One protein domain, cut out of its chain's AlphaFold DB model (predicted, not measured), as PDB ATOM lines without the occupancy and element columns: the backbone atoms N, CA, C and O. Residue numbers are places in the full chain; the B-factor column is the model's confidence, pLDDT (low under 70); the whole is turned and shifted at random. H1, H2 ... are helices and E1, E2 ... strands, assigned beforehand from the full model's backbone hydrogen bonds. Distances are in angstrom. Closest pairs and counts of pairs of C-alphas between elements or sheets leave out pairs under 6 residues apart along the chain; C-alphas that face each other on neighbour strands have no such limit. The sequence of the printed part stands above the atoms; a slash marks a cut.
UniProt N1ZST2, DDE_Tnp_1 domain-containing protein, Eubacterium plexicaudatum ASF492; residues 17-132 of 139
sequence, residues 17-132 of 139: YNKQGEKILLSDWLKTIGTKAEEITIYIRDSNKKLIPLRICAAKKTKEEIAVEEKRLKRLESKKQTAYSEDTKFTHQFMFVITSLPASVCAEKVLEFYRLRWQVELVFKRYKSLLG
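Overview. This is residues 17 to 132 of the 139 residues of the protein "DDE_Tnp_1 domain-containing protein" of Eubacterium plexicaudatum ASF492 (UniProt N1ZST2). A small, strongly twisted sheet of three strands is crossed on one face by the first part of the long helix H4 and covered in part on the other by the short helix H1. Residues 116 to 132, of which 116 to 130 belong to H4, stick out as a free arm, while H2 and H3 lie off the sheet, H3 next to H1. The 116 printed residues hold H1 E1 E2 H2 H3 E3 H4, class mixed, with the antiparallel sheet in the order E1, E2, E3. The whole is loose, radius of gyration of the C-alphas 17.1 A, spanning 48 by 33 by 33 A.

Along the chain. The strands are E1, residues 38 to 45, E2, residues 51 to 60, 27.8 A long, and E3, residues 94 to 99. H4, residues 107 to 130, 34.8 A long, ends at C-alpha 130 (13.310, 29.637, 53.606). H1, residues 26 to 32, begins at C-alpha 26 (40.315, 8.322, 36.650). H2 is residues 63 to 80, 25.3 A, and H3 residues 86 to 91.

Arrangement. E1 and E2 form a hairpin, with N 40 and O 56 3.0 A apart; between E2 and E3, N 57 and O 97 are 2.9 A apart. H4 is on the sheet at a height of 8.2 A, across the strands; its closest C-alphas to E2 are Ala 107 and Cys 57, 5.1 A. H1, on the opposite face, has a height of 8.9 A. H1 and H3 touch, closest C-alphas Ser 27 and Thr 91, 6.8 A, only just about perpendicular at 72 degrees. H2 and H3 are close but not clearly touching, closest C-alphas Glu 70 and Lys 89, 7.7 A. H2 and H4 are apart. In H2, H3 and H4 every O i to N i+4 pair is within hydrogen-bond range; in H1, 2 of 3.

Size, cuts and confidence. The C-alphas of Gln 20 and Gly 132, the two farthest apart, are 52.8 A apart. The printed part has no cut and no long link. Mean pLDDT of the printed part is 83.6; residue 132 is under 70.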
ATOM      1  N   TYR A  17      48.355  12.317  35.663       85.69
ATOM      2  CA  TYR A  17      49.588  11.577  35.423       85.69
ATOM      3  C   TYR A  17      49.962  10.712  36.632       85.69
ATOM      4  O   TYR A  17      49.678  11.083  37.773       85.69
ATOM      5  N   ASN A  18      50.612   9.574  36.390       84.94
ATOM      6  CA  ASN A  18      51.255   8.771  37.433       84.94
ATOM      7  C   ASN A  18      52.655   9.318  37.781       84.94
ATOM      8  O   ASN A  18      53.115  10.309  37.207       84.94
ATOM      9  N   LYS A  19      53.350   8.658  38.719       80.81
ATOM     10  CA  LYS A  19      54.733   9.003  39.107       80.81
ATOM     11  C   LYS A  19      55.718   8.910  37.933       80.81
ATOM     12  O   LYS A  19      56.718   9.615  37.923       80.81
ATOM     13  N   GLN A  20      55.422   8.055  36.961       79.31
ATOM     14  CA  GLN A  20      56.207   7.793  35.759       79.31
ATOM     15  C   GLN A  20      55.887   8.776  34.613       79.31
ATOM     16  O   GLN A  20      56.528   8.733  33.568       79.31
ATOM     17  N   GLY A  21      54.926   9.691  34.798       76.56
ATOM     18  CA  GLY A  21      54.515  10.660  33.778       76.56
ATOM     19  C   GLY A  21      53.567  10.103  32.710       76.56
ATOM     20  O   GLY A  21      53.287  10.794  31.727       76.56
ATOM     21  N   GLU A  22      53.039   8.897  32.897       83.00
ATOM     22  CA  GLU A  22      52.031   8.281  32.037       83.00
ATOM     23  C   GLU A  22      50.635   8.771  32.416       83.00
ATOM     24  O   GLU A  22      50.357   9.087  33.575       83.00
ATOM     25  N   LYS A  23      49.735   8.844  31.434       85.62
ATOM     26  CA  LYS A  23      48.367   9.315  31.660       85.62
ATOM     27  C   LYS A  23      47.559   8.251  32.402       85.62
ATOM     28  O   LYS A  23      47.480   7.120  31.938       85.62
ATOM     29  N   ILE A  24      46.905   8.640  33.493       83.56
ATOM     30  CA  ILE A  24      45.920   7.809  34.194       83.56
ATOM     31  C   ILE A  24      44.518   8.286  33.819       83.56
ATOM     32  O   ILE A  24      44.212   9.479  33.906       83.56
ATOM     33  N   LEU A  25      43.642   7.347  33.461       83.06
ATOM     34  CA  LEU A  25      42.210   7.603  33.401       83.06
ATOM     35  C   LEU A  25      41.595   7.381  34.786       83.06
ATOM     36  O   LEU A  25      41.738   6.313  35.380       83.06
ATOM     37  N   LEU A  26      40.895   8.391  35.308       81.19
ATOM     38  CA  LEU A  26      40.315   8.322  36.650       81.19
ATOM     39  C   LEU A  26      39.320   7.163  36.792       81.19
ATOM     40  O   LEU A  26      39.312   6.492  37.819       81.19
ATOM     41  N   SER A  27      38.500   6.914  35.769       81.19
ATOM     42  CA  SER A  27      37.502   5.846  35.804       81.19
ATOM     43  C   SER A  27      38.128   4.454  35.874       81.19
ATOM     44  O   SER A  27      37.557   3.588  36.530       81.19
ATOM     45  N   ASP A  28      39.312   4.240  35.299       85.69
ATOM     46  CA  ASP A  28      40.009   2.954  35.404       85.69
ATOM     47  C   ASP A  28      40.515   2.693  36.821       85.69
ATOM     48  O   ASP A  28      40.339   1.590  37.332       85.69
ATOM     49  N   TRP A  29      41.039   3.715  37.499       86.75
ATOM     50  CA  TRP A  29      41.384   3.600  38.918       86.75
ATOM     51  C   TRP A  29      40.140   3.420  39.799       86.75
ATOM     52  O   TRP A  29      40.123   2.574  40.681       86.75
ATOM     53  N   LEU A  30      39.041   4.134  39.535       86.06
ATOM     54  CA  LEU A  30      37.803   3.961  40.307       86.06
ATOM     55  C   LEU A  30      37.240   2.528  40.221       86.06
ATOM     56  O   LEU A  30      36.616   2.069  41.173       86.06
ATOM     57  N   LYS A  31      37.470   1.799  39.117       87.12
ATOM     58  CA  LYS A  31      37.062   0.385  38.988       87.12
ATOM     59  C   LYS A  31      37.807  -0.538  39.950       87.12
ATOM     60  O   LYS A  31      37.257  -1.580  40.298       87.12
ATOM     61  N   THR A  32      39.026  -0.185  40.364       87.69
ATOM     62  CA  THR A  32      39.811  -1.006  41.298       87.69
ATOM     63  C   THR A  32      39.346  -0.842  42.739       87.69
ATOM     64  O   THR A  32      39.636  -1.703  43.563       87.69
ATOM     65  N   ILE A  33      38.603   0.229  43.037       88.19
ATOM     66  CA  ILE A  33      38.157   0.537  44.393       88.19
ATOM     67  C   ILE A  33      37.088  -0.454  44.840       88.19
ATOM     68  O   ILE A  33      36.017  -0.584  44.234       88.19
ATOM     69  N   GLY A  34      37.377  -1.119  45.955       84.06
ATOM     70  CA  GLY A  34      36.456  -2.034  46.613       84.06
ATOM     71  C   GLY A  34      35.410  -1.320  47.476       84.06
ATOM     72  O   GLY A  34      34.719  -0.389  47.060       84.06
ATOM     73  N   THR A  35      35.250  -1.812  48.704       79.12
ATOM     74  CA  THR A  35      34.272  -1.290  49.676       79.12
ATOM     75  C   THR A  35      34.858  -0.205  50.581       79.12
ATOM     76  O   THR A  35      34.115   0.616  51.108       79.12
ATOM     77  N   LYS A  36      36.179  -0.202  50.781       87.31
ATOM     78  CA  LYS A  36      36.868   0.765  51.644       87.31
ATOM     79  C   LYS A  36      37.275   2.010  50.862       87.31
ATOM     80  O   LYS A  36      37.293   2.001  49.632       87.31
ATOM     81  N   ALA A  37      37.582   3.084  51.586       89.94
ATOM     82  CA  ALA A  37      38.165   4.259  50.962       89.94
ATOM     83  C   ALA A  37      39.600   3.955  50.525       89.94
ATOM     84  O   ALA A  37      40.389   3.397  51.286       89.94
ATOM     85  N   GLU A  38      39.932   4.372  49.314       92.31
ATOM     86  CA  GLU A  38      41.258   4.244  48.737       92.31
ATOM     87  C   GLU A  38      41.799   5.614  48.350       92.31
ATOM     88  O   GLU A  38      41.063   6.590  48.163       92.31
ATOM     89  N   GLU A  39      43.118   5.687  48.240       92.06
ATOM     90  CA  GLU A  39      43.809   6.895  47.834       92.06
ATOM     91  C   GLU A  39      44.898   6.614  46.816       92.06
ATOM     92  O   GLU A  39      45.553   5.576  46.834       92.06
ATOM     93  N   ILE A  40      45.105   7.584  45.932       89.94
ATOM     94  CA  ILE A  40      46.177   7.559  44.948       89.94
ATOM     95  C   ILE A  40      46.831   8.933  44.873       89.94
ATOM     96  O   ILE A  40      46.171   9.973  44.942       89.94
ATOM     97  N   THR A  41      48.155   8.940  44.734       89.94
ATOM     98  CA  THR A  41      48.893  10.155  44.379       89.94
ATOM     99  C   THR A  41      48.944  10.269  42.863       89.94
ATOM    100  O   THR A  41      49.465   9.383  42.187       89.94
ATOM    101  N   ILE A  42      48.415  11.367  42.347       89.38
ATOM    102  CA  ILE A  42      48.420  11.731  40.932       89.38
ATOM    103  C   ILE A  42      49.195  13.026  40.736       89.38
ATOM    104  O   ILE A  42      49.430  13.780  41.676       89.38
ATOM    105  N   TYR A  43      49.556  13.311  39.497       87.31
ATOM    106  CA  TYR A  43      50.223  14.545  39.129       87.31
ATOM    107  C   TYR A  43      49.405  15.268  38.073       87.31
ATOM    108  O   TYR A  43      48.829  14.647  37.181       87.31
ATOM    109  N   ILE A  44      49.368  16.591  38.163       86.69
ATOM    110  CA  ILE A  44      48.821  17.450  37.112       86.69
ATOM    111  C   ILE A  44      49.926  18.345  36.571       86.69
ATOM    112  O   ILE A  44      50.880  18.662  37.282       86.69
ATOM    113  N   ARG A  45      49.807  18.751  35.307       82.81
ATOM    114  CA  ARG A  45      50.712  19.743  34.726       82.81
ATOM    115  C   ARG A  45      50.151  21.136  34.957       82.81
ATOM    116  O   ARG A  45      49.025  21.416  34.557       82.81
ATOM    117  N   ASP A  46      50.959  21.991  35.564       78.56
ATOM    118  CA  ASP A  46      50.700  23.426  35.609       78.56
ATOM    119  C   ASP A  46      50.976  24.074  34.237       78.56
ATOM    120  O   ASP A  46      51.616  23.483  33.362       78.56
ATOM    121  N   SER A  47      50.538  25.319  34.072       76.25
ATOM    122  CA  SER A  47      50.881  26.247  32.986       76.25
ATOM    123  C   SER A  47      52.376  26.232  32.625       76.25
ATOM    124  O   SER A  47      52.739  26.213  31.451       76.25
ATOM    125  N   ASN A  48      53.245  26.112  33.633       79.06
ATOM    126  CA  ASN A  48      54.700  26.026  33.487       79.06
ATOM    127  C   ASN A  48      55.231  24.610  33.170       79.06
ATOM    128  O   ASN A  48      56.421  24.349  33.339       79.06
ATOM    129  N   LYS A  49      54.367  23.662  32.777       77.38
ATOM    130  CA  LYS A  49      54.674  22.233  32.534       77.38
ATOM    131  C   LYS A  49      55.270  21.479  33.735       77.38
ATOM    132  O   LYS A  49      55.704  20.338  33.580       77.38
ATOM    133  N   LYS A  50      55.266  22.073  34.930       81.56
ATOM    134  CA  LYS A  50      55.705  21.422  36.170       81.56
ATOM    135  C   LYS A  50      54.647  20.430  36.646       81.56
ATOM    136  O   LYS A  50      53.453  20.714  36.557       81.56
ATOM    137  N   LEU A  51      55.094  19.279  37.146       81.94
ATOM    138  CA  LEU A  51      54.225  18.266  37.739       81.94
ATOM    139  C   LEU A  51      53.937  18.633  39.195       81.94
ATOM    140  O   LEU A  51      54.846  18.658  40.022       81.94
ATOM    141  N   ILE A  52      52.671  18.905  39.499       84.25
ATOM    142  CA  ILE A  52      52.206  19.172  40.859       84.25
ATOM    143  C   ILE A  52      51.620  17.875  41.422       84.25
ATOM    144  O   ILE A  52      50.676  17.351  40.820       84.25
ATOM    145  N   PRO A  53      52.146  17.353  42.546       86.75
ATOM    146  CA  PRO A  53      51.563  16.198  43.207       86.75
ATOM    147  C   PRO A  53      50.222  16.574  43.837       86.75
ATOM    148  O   PRO A  53      50.090  17.588  44.521       86.75
ATOM    149  N   LEU A  54      49.234  15.719  43.631       87.25
ATOM    150  CA  LEU A  54      47.909  15.797  44.217       87.25
ATOM    151  C   LEU A  54      47.518  14.432  44.759       87.25
ATOM    152  O   LEU A  54      47.944  13.390  44.262       87.25
ATOM    153  N   ARG A  55      46.658  14.437  45.767       88.19
ATOM    154  CA  ARG A  55      46.109  13.222  46.349       88.19
ATOM    155  C   ARG A  55      44.631  13.138  46.018       88.19
ATOM    156  O   ARG A  55      43.894  14.097  46.233       88.19
ATOM    157  N   ILE A  56      44.197  12.001  45.492       90.06
ATOM    158  CA  ILE A  56      42.779  11.683  45.346       90.06
ATOM    159  C   ILE A  56      42.422  10.687  46.433       90.06
ATOM    160  O   ILE A  56      43.058   9.645  46.534       90.06
ATOM    161  N   CYS A  57      41.389  10.999  47.208       90.75
ATOM    162  CA  CYS A  57      40.735  10.067  48.117       90.75
ATOM    163  C   CYS A  57      39.371   9.720  47.526       90.75
ATOM    164  O   CYS A  57      38.632  10.630  47.141       90.75
ATOM    165  N   ALA A  58      39.024   8.440  47.457       91.12
ATOM    166  CA  ALA A  58      37.772   7.980  46.877       91.12
ATOM    167  C   ALA A  58      37.186   6.805  47.657       91.12
ATOM    168  O   ALA A  58      37.910   5.971  48.180       91.12
ATOM    169  N   ALA A  59      35.862   6.731  47.722       90.00
ATOM    170  CA  ALA A  59      35.139   5.587  48.253       90.00
ATOM    171  C   ALA A  59      33.930   5.288  47.374       90.00
ATOM    172  O   ALA A  59      33.270   6.198  46.853       90.00
ATOM    173  N   LYS A  60      33.620   4.002  47.234       89.81
ATOM    174  CA  LYS A  60      32.386   3.561  46.596       89.81
ATOM    175  C   LYS A  60      31.205   3.849  47.520       89.81
ATOM    176  O   LYS A  60      31.282   3.621  48.726       89.81
ATOM    177  N   LYS A  61      30.119   4.372  46.959       87.31
ATOM    178  CA  LYS A  61      28.870   4.562  47.702       87.31
ATOM    179  C   LYS A  61      28.231   3.215  48.016       87.31
ATOM    180  O   LYS A  61      28.479   2.216  47.337       87.31
ATOM    181  N   THR A  62      27.373   3.205  49.025       86.19
ATOM    182  CA  THR A  62      26.564   2.027  49.344       86.19
ATOM    183  C   THR A  62      25.593   1.706  48.203       86.19
ATOM    184  O   THR A  62      25.262   2.566  47.380       86.19
ATOM    185  N   LYS A  63      25.124   0.456  48.125       85.12
ATOM    186  CA  LYS A  63      24.189   0.030  47.068       85.12
ATOM    187  C   LYS A  63      22.886   0.828  47.130       85.12
ATOM    188  O   LYS A  63      22.320   1.178  46.097       85.12
ATOM    189  N   GLU A  64      22.450   1.156  48.338       85.75
ATOM    190  CA  GLU A  64      21.260   1.940  48.631       85.75
ATOM    191  C   GLU A  64      21.411   3.370  48.096       85.75
ATOM    192  O   GLU A  64      20.541   3.865  47.376       85.75
ATOM    193  N   GLU A  65      22.547   4.019  48.375       83.94
ATOM    194  CA  GLU A  65      22.858   5.354  47.854       83.94
ATOM    195  C   GLU A  65      22.961   5.368  46.327       83.94
ATOM    196  O   GLU A  65      22.462   6.297  45.688       83.94
ATOM    197  N   ILE A  66      23.575   4.339  45.732       84.12
ATOM    198  CA  ILE A  66      23.670   4.191  44.275       84.12
ATOM    199  C   ILE A  66      22.268   4.091  43.668       84.12
ATOM    200  O   ILE A  66      21.945   4.862  42.768       84.12
ATOM    201  N   ALA A  67      21.403   3.227  44.201       85.31
ATOM    202  CA  ALA A  67      20.046   3.040  43.690       85.31
ATOM    203  C   ALA A  67      19.191   4.316  43.791       85.31
ATOM    204  O   ALA A  67      18.425   4.642  42.875       85.31
ATOM    205  N   VAL A  68      19.313   5.068  44.892       85.31
ATOM    206  CA  VAL A  68      18.651   6.375  45.046       85.31
ATOM    207  C   VAL A  68      19.141   7.351  43.979       85.31
ATOM    208  O   VAL A  68      18.339   8.063  43.363       85.31
ATOM    209  N   GLU A  69      20.447   7.374  43.728       81.38
ATOM    210  CA  GLU A  69      21.041   8.333  42.813       81.38
ATOM    211  C   GLU A  69      20.808   7.977  41.341       81.38
ATOM    212  O   GLU A  69      20.543   8.871  40.539       81.38
ATOM    213  N   GLU A  70      20.745   6.692  40.995       84.00
ATOM    214  CA  GLU A  70      20.285   6.207  39.691       84.00
ATOM    215  C   GLU A  70      18.830   6.595  39.418       84.00
ATOM    216  O   GLU A  70      18.519   7.133  38.352       84.00
ATOM    217  N   LYS A  71      17.924   6.395  40.389       85.19
ATOM    218  CA  LYS A  71      16.526   6.845  40.274       85.19
ATOM    219  C   LYS A  71      16.453   8.355  40.047       85.19
ATOM    220  O   LYS A  71      15.651   8.823  39.234       85.19
ATOM    221  N   ARG A  72      17.295   9.134  40.734       80.81
ATOM    222  CA  ARG A  72      17.369  10.590  40.547       80.81
ATOM    223  C   ARG A  72      17.908  10.966  39.168       80.81
ATOM    224  O   ARG A  72      17.352  11.872  38.548       80.81
ATOM    225  N   LEU A  73      18.963  10.303  38.694       80.25
ATOM    226  CA  LEU A  73      19.528  10.535  37.365       80.25
ATOM    227  C   LEU A  73      18.483  10.255  36.285       80.25
ATOM    228  O   LEU A  73      18.247  11.143  35.476       80.25
ATOM    229  N   LYS A  74      17.757   9.133  36.359       82.25
ATOM    230  CA  LYS A  74      16.651   8.821  35.431       82.25
ATOM    231  C   LYS A  74      15.575   9.913  35.406       82.25
ATOM    232  O   LYS A  74      15.158  10.356  34.338       82.25
ATOM    233  N   ARG A  75      15.158  10.416  36.578       83.50
ATOM    234  CA  ARG A  75      14.208  11.546  36.670       83.50
ATOM    235  C   ARG A  75      14.756  12.817  36.017       83.50
ATOM    236  O   ARG A  75      14.003  13.562  35.400       83.50
ATOM    237  N   LEU A  76      16.055  13.084  36.157       80.44
ATOM    238  CA  LEU A  76      16.701  14.241  35.541       80.44
ATOM    239  C   LEU A  76      16.882  14.090  34.032       80.44
ATOM    240  O   LEU A  76      16.695  15.080  33.336       80.44
ATOM    241  N   GLU A  77      17.225  12.900  33.541       84.19
ATOM    242  CA  GLU A  77      17.315  12.601  32.105       84.19
ATOM    243  C   GLU A  77      15.959  12.828  31.436       84.19
ATOM    244  O   GLU A  77      15.880  13.531  30.434       84.19
ATOM    245  N   SER A  78      14.881  12.341  32.061       80.31
ATOM    246  CA  SER A  78      13.510  12.592  31.611       80.31
ATOM    247  C   SER A  78      13.148  14.081  31.671       80.31
ATOM    248  O   SER A  78      12.685  14.643  30.685       80.31
ATOM    249  N   LYS A  79      13.425  14.776  32.783       79.81
ATOM    250  CA  LYS A  79      13.095  16.207  32.908       79.81
ATOM    251  C   LYS A  79      13.886  17.098  31.940       79.81
ATOM    252  O   LYS A  79      13.374  18.128  31.517       79.81
ATOM    253  N   LYS A  80      15.137  16.745  31.633       77.31
ATOM    254  CA  LYS A  80      16.034  17.531  30.767       77.31
ATOM    255  C   LYS A  80      16.088  17.032  29.324       77.31
ATOM    256  O   LYS A  80      16.801  17.637  28.532       77.31
ATOM    257  N   GLN A  81      15.387  15.942  29.001       70.38
ATOM    258  CA  GLN A  81      15.400  15.305  27.678       70.38
ATOM    259  C   GLN A  81      16.833  15.072  27.158       70.38
ATOM    260  O   GLN A  81      17.146  15.313  25.999       70.38
ATOM    261  N   THR A  82      17.749  14.677  28.043       73.44
ATOM    262  CA  THR A  82      19.165  14.455  27.712       73.44
ATOM    263  C   THR A  82      19.659  13.227  28.457       73.44
ATOM    264  O   THR A  82      19.504  13.155  29.677       73.44
ATOM    265  N   ALA A  83      20.274  12.287  27.742       72.50
ATOM    266  CA  ALA A  83      20.900  11.113  28.340       72.50
ATOM    267  C   ALA A  83      22.301  11.454  28.872       72.50
ATOM    268  O   ALA A  83      23.096  12.105  28.193       72.50
ATOM    269  N   TYR A  84      22.621  11.001  30.084       73.19
ATOM    270  CA  TYR A  84      23.989  11.029  30.593       73.19
ATOM    271  C   TYR A  84      24.772   9.834  30.044       73.19
ATOM    272  O   TYR A  84      24.224   8.737  29.917       73.19
ATOM    273  N   SER A  85      26.065  10.030  29.770       75.00
ATOM    274  CA  SER A  85      26.950   8.941  29.346       75.00
ATOM    275  C   SER A  85      27.101   7.876  30.438       75.00
ATOM    276  O   SER A  85      26.976   8.166  31.633       75.00
ATOM    277  N   GLU A  86      27.416   6.645  30.036       75.88
ATOM    278  CA  GLU A  86      27.673   5.543  30.972       75.88
ATOM    279  C   GLU A  86      28.834   5.851  31.922       75.88
ATOM    280  O   GLU A  86      28.722   5.604  33.119       75.88
ATOM    281  N   ASP A  87      29.892   6.499  31.430       72.75
ATOM    282  CA  ASP A  87      31.030   6.944  32.246       72.75
ATOM    283  C   ASP A  87      30.613   7.958  33.332       72.75
ATOM    284  O   ASP A  87      31.056   7.888  34.483       72.75
ATOM    285  N   THR A  88      29.659   8.842  33.013       73.25
ATOM    286  CA  THR A  88      29.079   9.769  33.998       73.25
ATOM    287  C   THR A  88      28.294   9.002  35.064       73.25
ATOM    288  O   THR A  88      28.440   9.272  36.259       73.25
ATOM    289  N   LYS A  89      27.478   8.020  34.657       75.62
ATOM    290  CA  LYS A  89      26.700   7.173  35.579       75.62
ATOM    291  C   LYS A  89      27.611   6.341  36.481       75.62
ATOM    292  O   LYS A  89      27.354   6.263  37.680       75.62
ATOM    293  N   PHE A  90      28.691   5.790  35.932       80.62
ATOM    294  CA  PHE A  90      29.711   5.052  36.673       80.62
ATOM    295  C   PHE A  90      30.373   5.931  37.738       80.62
ATOM    296  O   PHE A  90      30.359   5.599  38.920       80.62
ATOM    297  N   THR A  91      30.857   7.108  37.344       79.69
ATOM    298  CA  THR A  91      31.529   8.050  38.251       79.69
ATOM    299  C   THR A  91      30.614   8.498  39.400       79.69
ATOM    300  O   THR A  91      31.070   8.692  40.527       79.69
ATOM    301  N   HIS A  92      29.298   8.596  39.168       80.31
ATOM    302  CA  HIS A  92      28.321   8.941  40.207       80.31
ATOM    303  C   HIS A  92      28.154   7.889  41.315       80.31
ATOM    304  O   HIS A  92      27.619   8.234  42.377       80.31
ATOM    305  N   GLN A  93      28.621   6.655  41.110       83.31
ATOM    306  CA  GLN A  93      28.627   5.604  42.134       83.31
ATOM    307  C   GLN A  93      29.728   5.802  43.181       83.31
ATOM    308  O   GLN A  93      29.712   5.148  44.221       83.31
ATOM    309  N   PHE A  94      30.662   6.718  42.939       86.69
ATOM    310  CA  PHE A  94      31.776   6.996  43.831       86.69
ATOM    311  C   PHE A  94      31.635   8.384  44.452       86.69
ATOM    312  O   PHE A  94      31.002   9.296  43.912       86.69
ATOM    313  N   MET A  95      32.227   8.542  45.626       86.44
ATOM    314  CA  MET A  95      32.534   9.834  46.212       86.44
ATOM    315  C   MET A  95      34.044   9.985  46.212       86.44
ATOM    316  O   MET A  95      34.734   9.148  46.782       86.44
ATOM    317  N   PHE A  96      34.554  11.055  45.614       88.56
ATOM    318  CA  PHE A  96      35.981  11.330  45.635       88.56
ATOM    319  C   PHE A  96      36.289  12.813  45.751       88.56
ATOM    320  O   PHE A  96      35.480  13.681  45.406       88.56
ATOM    321  N   VAL A  97      37.474  13.079  46.280       86.31
ATOM    322  CA  VAL A  97      37.973  14.402  46.622       86.31
ATOM    323  C   VAL A  97      39.441  14.479  46.232       86.31
ATOM    324  O   VAL A  97      40.219  13.582  46.545       86.31
ATOM    325  N   ILE A  98      39.808  15.576  45.576       88.00
ATOM    326  CA  ILE A  98      41.201  15.952  45.353       88.00
ATOM    327  C   ILE A  98      41.631  16.817  46.537       88.00
ATOM    328  O   ILE A  98      40.933  17.766  46.898       88.00
ATOM    329  N   THR A  99      42.765  16.492  47.143       86.06
ATOM    330  CA  THR A  99      43.302  17.202  48.299       86.06
ATOM    331  C   THR A  99      44.824  17.321  48.230       86.06
ATOM    332  O   THR A  99      45.505  16.497  47.622       86.06
ATOM    333  N   SER A 100      45.356  18.366  48.861       84.62
ATOM    334  CA  SER A 100      46.783  18.544  49.144       84.62
ATOM    335  C   SER A 100      47.155  18.104  50.568       84.62
ATOM    336  O   SER A 100      48.297  18.282  50.984       84.62
ATOM    337  N   LEU A 101      46.204  17.547  51.332       86.06
ATOM    338  CA  LEU A 101      46.450  17.098  52.700       86.06
ATOM    339  C   LEU A 101      47.454  15.933  52.752       86.06
ATOM    340  O   LEU A 101      47.368  15.004  51.936       86.06
ATOM    341  N   PRO A 102      48.355  15.931  53.753       86.19
ATOM    342  CA  PRO A 102      49.349  14.880  53.919       86.19
ATOM    343  C   PRO A 102      48.701  13.523  54.209       86.19
ATOM    344  O   PRO A 102      47.607  13.443  54.774       86.19
ATOM    345  N   ALA A 103      49.421  12.445  53.885       86.69
ATOM    346  CA  ALA A 103      48.994  11.063  54.126       86.69
ATOM    347  C   ALA A 103      48.752  10.732  55.614       86.69
ATOM    348  O   ALA A 103      48.110   9.732  55.919       86.69
ATOM    349  N   SER A 104      49.206  11.586  56.543       89.69
ATOM    350  CA  SER A 104      48.893  11.471  57.975       89.69
ATOM    351  C   SER A 104      47.391  11.561  58.271       89.69
ATOM    352  O   SER A 104      46.923  11.014  59.268       89.69
ATOM    353  N   VAL A 105      46.617  12.223  57.406       90.44
ATOM    354  CA  VAL A 105      45.151  12.219  57.460       90.44
ATOM    355  C   VAL A 105      44.649  11.118  56.537       90.44
ATOM    356  O   VAL A 105      44.839  11.222  55.329       90.44
ATOM    357  N   CYS A 106      44.000  10.080  57.066       91.88
ATOM    358  CA  CYS A 106      43.500   8.966  56.253       91.88
ATOM    359  C   CYS A 106      42.393   9.391  55.266       91.88
ATOM    360  O   CYS A 106      41.609  10.303  55.546       91.88
ATOM    361  N   ALA A 107      42.301   8.695  54.125       91.19
ATOM    362  CA  ALA A 107      41.289   8.941  53.093       91.19
ATOM    363  C   ALA A 107      39.852   8.950  53.634       91.19
ATOM    364  O   ALA A 107      39.048   9.790  53.232       91.19
ATOM    365  N   GLU A 108      39.533   8.056  54.571       91.50
ATOM    366  CA  GLU A 108      38.211   7.961  55.200       91.50
ATOM    367  C   GLU A 108      37.835   9.268  55.904       91.50
ATOM    368  O   GLU A 108      36.788   9.842  55.602       91.50
ATOM    369  N   LYS A 109      38.731   9.804  56.744       91.44
ATOM    370  CA  LYS A 109      38.528  11.087  57.435       91.44
ATOM    371  C   LYS A 109      38.413  12.250  56.463       91.44
ATOM    372  O   LYS A 109      37.561  13.116  56.648       91.44
ATOM    373  N   VAL A 110      39.238  12.277  55.412       91.12
ATOM    374  CA  VAL A 110      39.116  13.298  54.360       91.12
ATOM    375  C   VAL A 110      37.710  13.249  53.764       91.12
ATOM    376  O   VAL A 110      37.017  14.262  53.726       91.12
ATOM    377  N   LEU A 111      37.242  12.073  53.351       90.12
ATOM    378  CA  LEU A 111      35.913  11.924  52.768       90.12
ATOM    379  C   LEU A 111      34.798  12.297  53.755       90.12
ATOM    380  O   LEU A 111      33.844  12.959  53.354       90.12
ATOM    381  N   GLU A 112      34.918  11.945  55.036       90.19
ATOM    382  CA  GLU A 112      33.973  12.344  56.088       90.19
ATOM    383  C   GLU A 112      33.906  13.857  56.281       90.19
ATOM    384  O   GLU A 112      32.810  14.421  56.279       90.19
ATOM    385  N   PHE A 113      35.046  14.544  56.372       89.69
ATOM    386  CA  PHE A 113      35.064  16.002  56.485       89.69
ATOM    387  C   PHE A 113      34.413  16.670  55.277       89.69
ATOM    388  O   PHE A 113      33.647  17.623  55.428       89.69
ATOM    389  N   TYR A 114      34.646  16.143  54.073       87.81
ATOM    390  CA  TYR A 114      33.995  16.659  52.874       87.81
ATOM    391  C   TYR A 114      32.495  16.337  52.825       87.81
ATOM    392  O   TYR A 114      31.727  17.182  52.363       87.81
ATOM    393  N   ARG A 115      32.049  15.191  53.365       85.88
ATOM    394  CA  ARG A 115      30.617  14.901  53.567       85.88
ATOM    395  C   ARG A 115      29.979  15.921  54.506       85.88
ATOM    396  O   ARG A 115      28.938  16.485  54.170       85.88
ATOM    397  N   LEU A 116      30.606  16.189  55.653       86.56
ATOM    398  CA  LEU A 116      30.111  17.150  56.641       86.56
ATOM    399  C   LEU A 116      30.043  18.563  56.066       86.56
ATOM    400  O   LEU A 116      29.015  19.230  56.181       86.56
ATOM    401  N   ARG A 117      31.097  18.998  55.371       86.00
ATOM    402  CA  ARG A 117      31.128  20.305  54.709       86.00
ATOM    403  C   ARG A 117      29.958  20.471  53.734       86.00
ATOM    404  O   ARG A 117      29.339  21.532  53.699       86.00
ATOM    405  N   TRP A 118      29.633  19.427  52.968       81.69
ATOM    406  CA  TRP A 118      28.474  19.443  52.072       81.69
ATOM    407  C   TRP A 118      27.144  19.530  52.822       81.69
ATOM    408  O   TRP A 118      26.277  20.292  52.403       81.69
ATOM    409  N   GLN A 119      26.971  18.802  53.928       83.69
ATOM    410  CA  GLN A 119      25.753  18.896  54.743       83.69
ATOM    411  C   GLN A 119      25.538  20.319  55.267       83.69
ATOM    412  O   GLN A 119      24.443  20.867  55.147       83.69
ATOM    413  N   VAL A 120      26.601  20.954  55.760       84.81
ATOM    414  CA  VAL A 120      26.562  22.344  56.229       84.81
ATOM    415  C   VAL A 120      26.138  23.294  55.102       84.81
ATOM    416  O   VAL A 120      25.240  24.115  55.282       84.81
ATOM    417  N   GLU A 121      26.712  23.145  53.906       85.12
ATOM    418  CA  GLU A 121      26.341  23.953  52.737       85.12
ATOM    419  C   GLU A 121      24.861  23.780  52.351       85.12
ATOM    420  O   GLU A 121      24.189  24.754  52.006       85.12
ATOM    421  N   LEU A 122      24.331  22.555  52.433       82.25
ATOM    422  CA  LEU A 122      22.920  22.271  52.164       82.25
ATOM    423  C   LEU A 122      21.996  22.933  53.186       82.25
ATOM    424  O   LEU A 122      20.976  23.502  52.793       82.25
ATOM    425  N   VAL A 123      22.355  22.898  54.471       84.06
ATOM    426  CA  VAL A 123      21.597  23.577  55.530       84.06
ATOM    427  C   VAL A 123      21.559  25.078  55.263       84.06
ATOM    428  O   VAL A 123      20.475  25.659  55.237       84.06
ATOM    429  N   PHE A 124      22.701  25.696  54.954       81.50
ATOM    430  CA  PHE A 124      22.744  27.120  54.620       81.50
ATOM    431  C   PHE A 124      21.949  27.460  53.355       81.50
ATOM    432  O   PHE A 124      21.222  28.453  53.337       81.50
ATOM    433  N   LYS A 125      22.029  26.636  52.303       78.06
ATOM    434  CA  LYS A 125      21.229  26.816  51.079       78.06
ATOM    435  C   LYS A 125      19.732  26.741  51.362       78.06
ATOM    436  O   LYS A 125      18.973  27.574  50.872       78.06
ATOM    437  N   ARG A 126      19.308  25.776  52.182       81.94
ATOM    438  CA  ARG A 126      17.911  25.640  52.606       81.94
ATOM    439  C   ARG A 126      17.466  26.846  53.427       81.94
ATOM    440  O   ARG A 126      16.394  27.378  53.169       81.94
ATOM    441  N   TYR A 127      18.294  27.303  54.361       82.12
ATOM    442  CA  TYR A 127      17.985  28.441  55.222       82.12
ATOM    443  C   TYR A 127      17.815  29.740  54.422       82.12
ATOM    444  O   TYR A 127      16.824  30.443  54.590       82.12
ATOM    445  N   LYS A 128      18.704  29.998  53.452       74.25
ATOM    446  CA  LYS A 128      18.572  31.136  52.526       74.25
ATOM    447  C   LYS A 128      17.284  31.081  51.696       74.25
ATOM    448  O   LYS A 128      16.657  32.115  51.495       74.25
ATOM    449  N   SER A 129      16.878  29.890  51.247       74.50
ATOM    450  CA  SER A 129      15.617  29.702  50.517       74.50
ATOM    451  C   SER A 129      14.380  29.902  51.394       74.50
ATOM    452  O   SER A 129      13.373  30.386  50.893       74.50
ATOM    453  N   LEU A 130      14.432  29.508  52.670       73.44
ATOM    454  CA  LEU A 130      13.310  29.637  53.606       73.44
ATOM    455  C   LEU A 130      13.114  31.077  54.086       73.44
ATOM    456  O   LEU A 130      11.982  31.508  54.257       73.44
ATOM    457  N   LEU A 131      14.203  31.822  54.275       71.44
ATOM    458  CA  LEU A 131      14.155  33.208  54.738       71.44
ATOM    459  C   LEU A 131      13.891  34.232  53.625       71.44
ATOM    460  O   LEU A 131      13.884  35.427  53.900       71.44
ATOM    461  N   GLY A 132      13.726  33.808  52.367       58.88
ATOM    462  CA  GLY A 132      13.480  34.739  51.258       58.88
ATOM    463  C   GLY A 132      14.604  35.764  51.036       58.88
ATOM    464  O   GLY A 132      14.402  36.759  50.343       58.88
TER     465      GLY A 132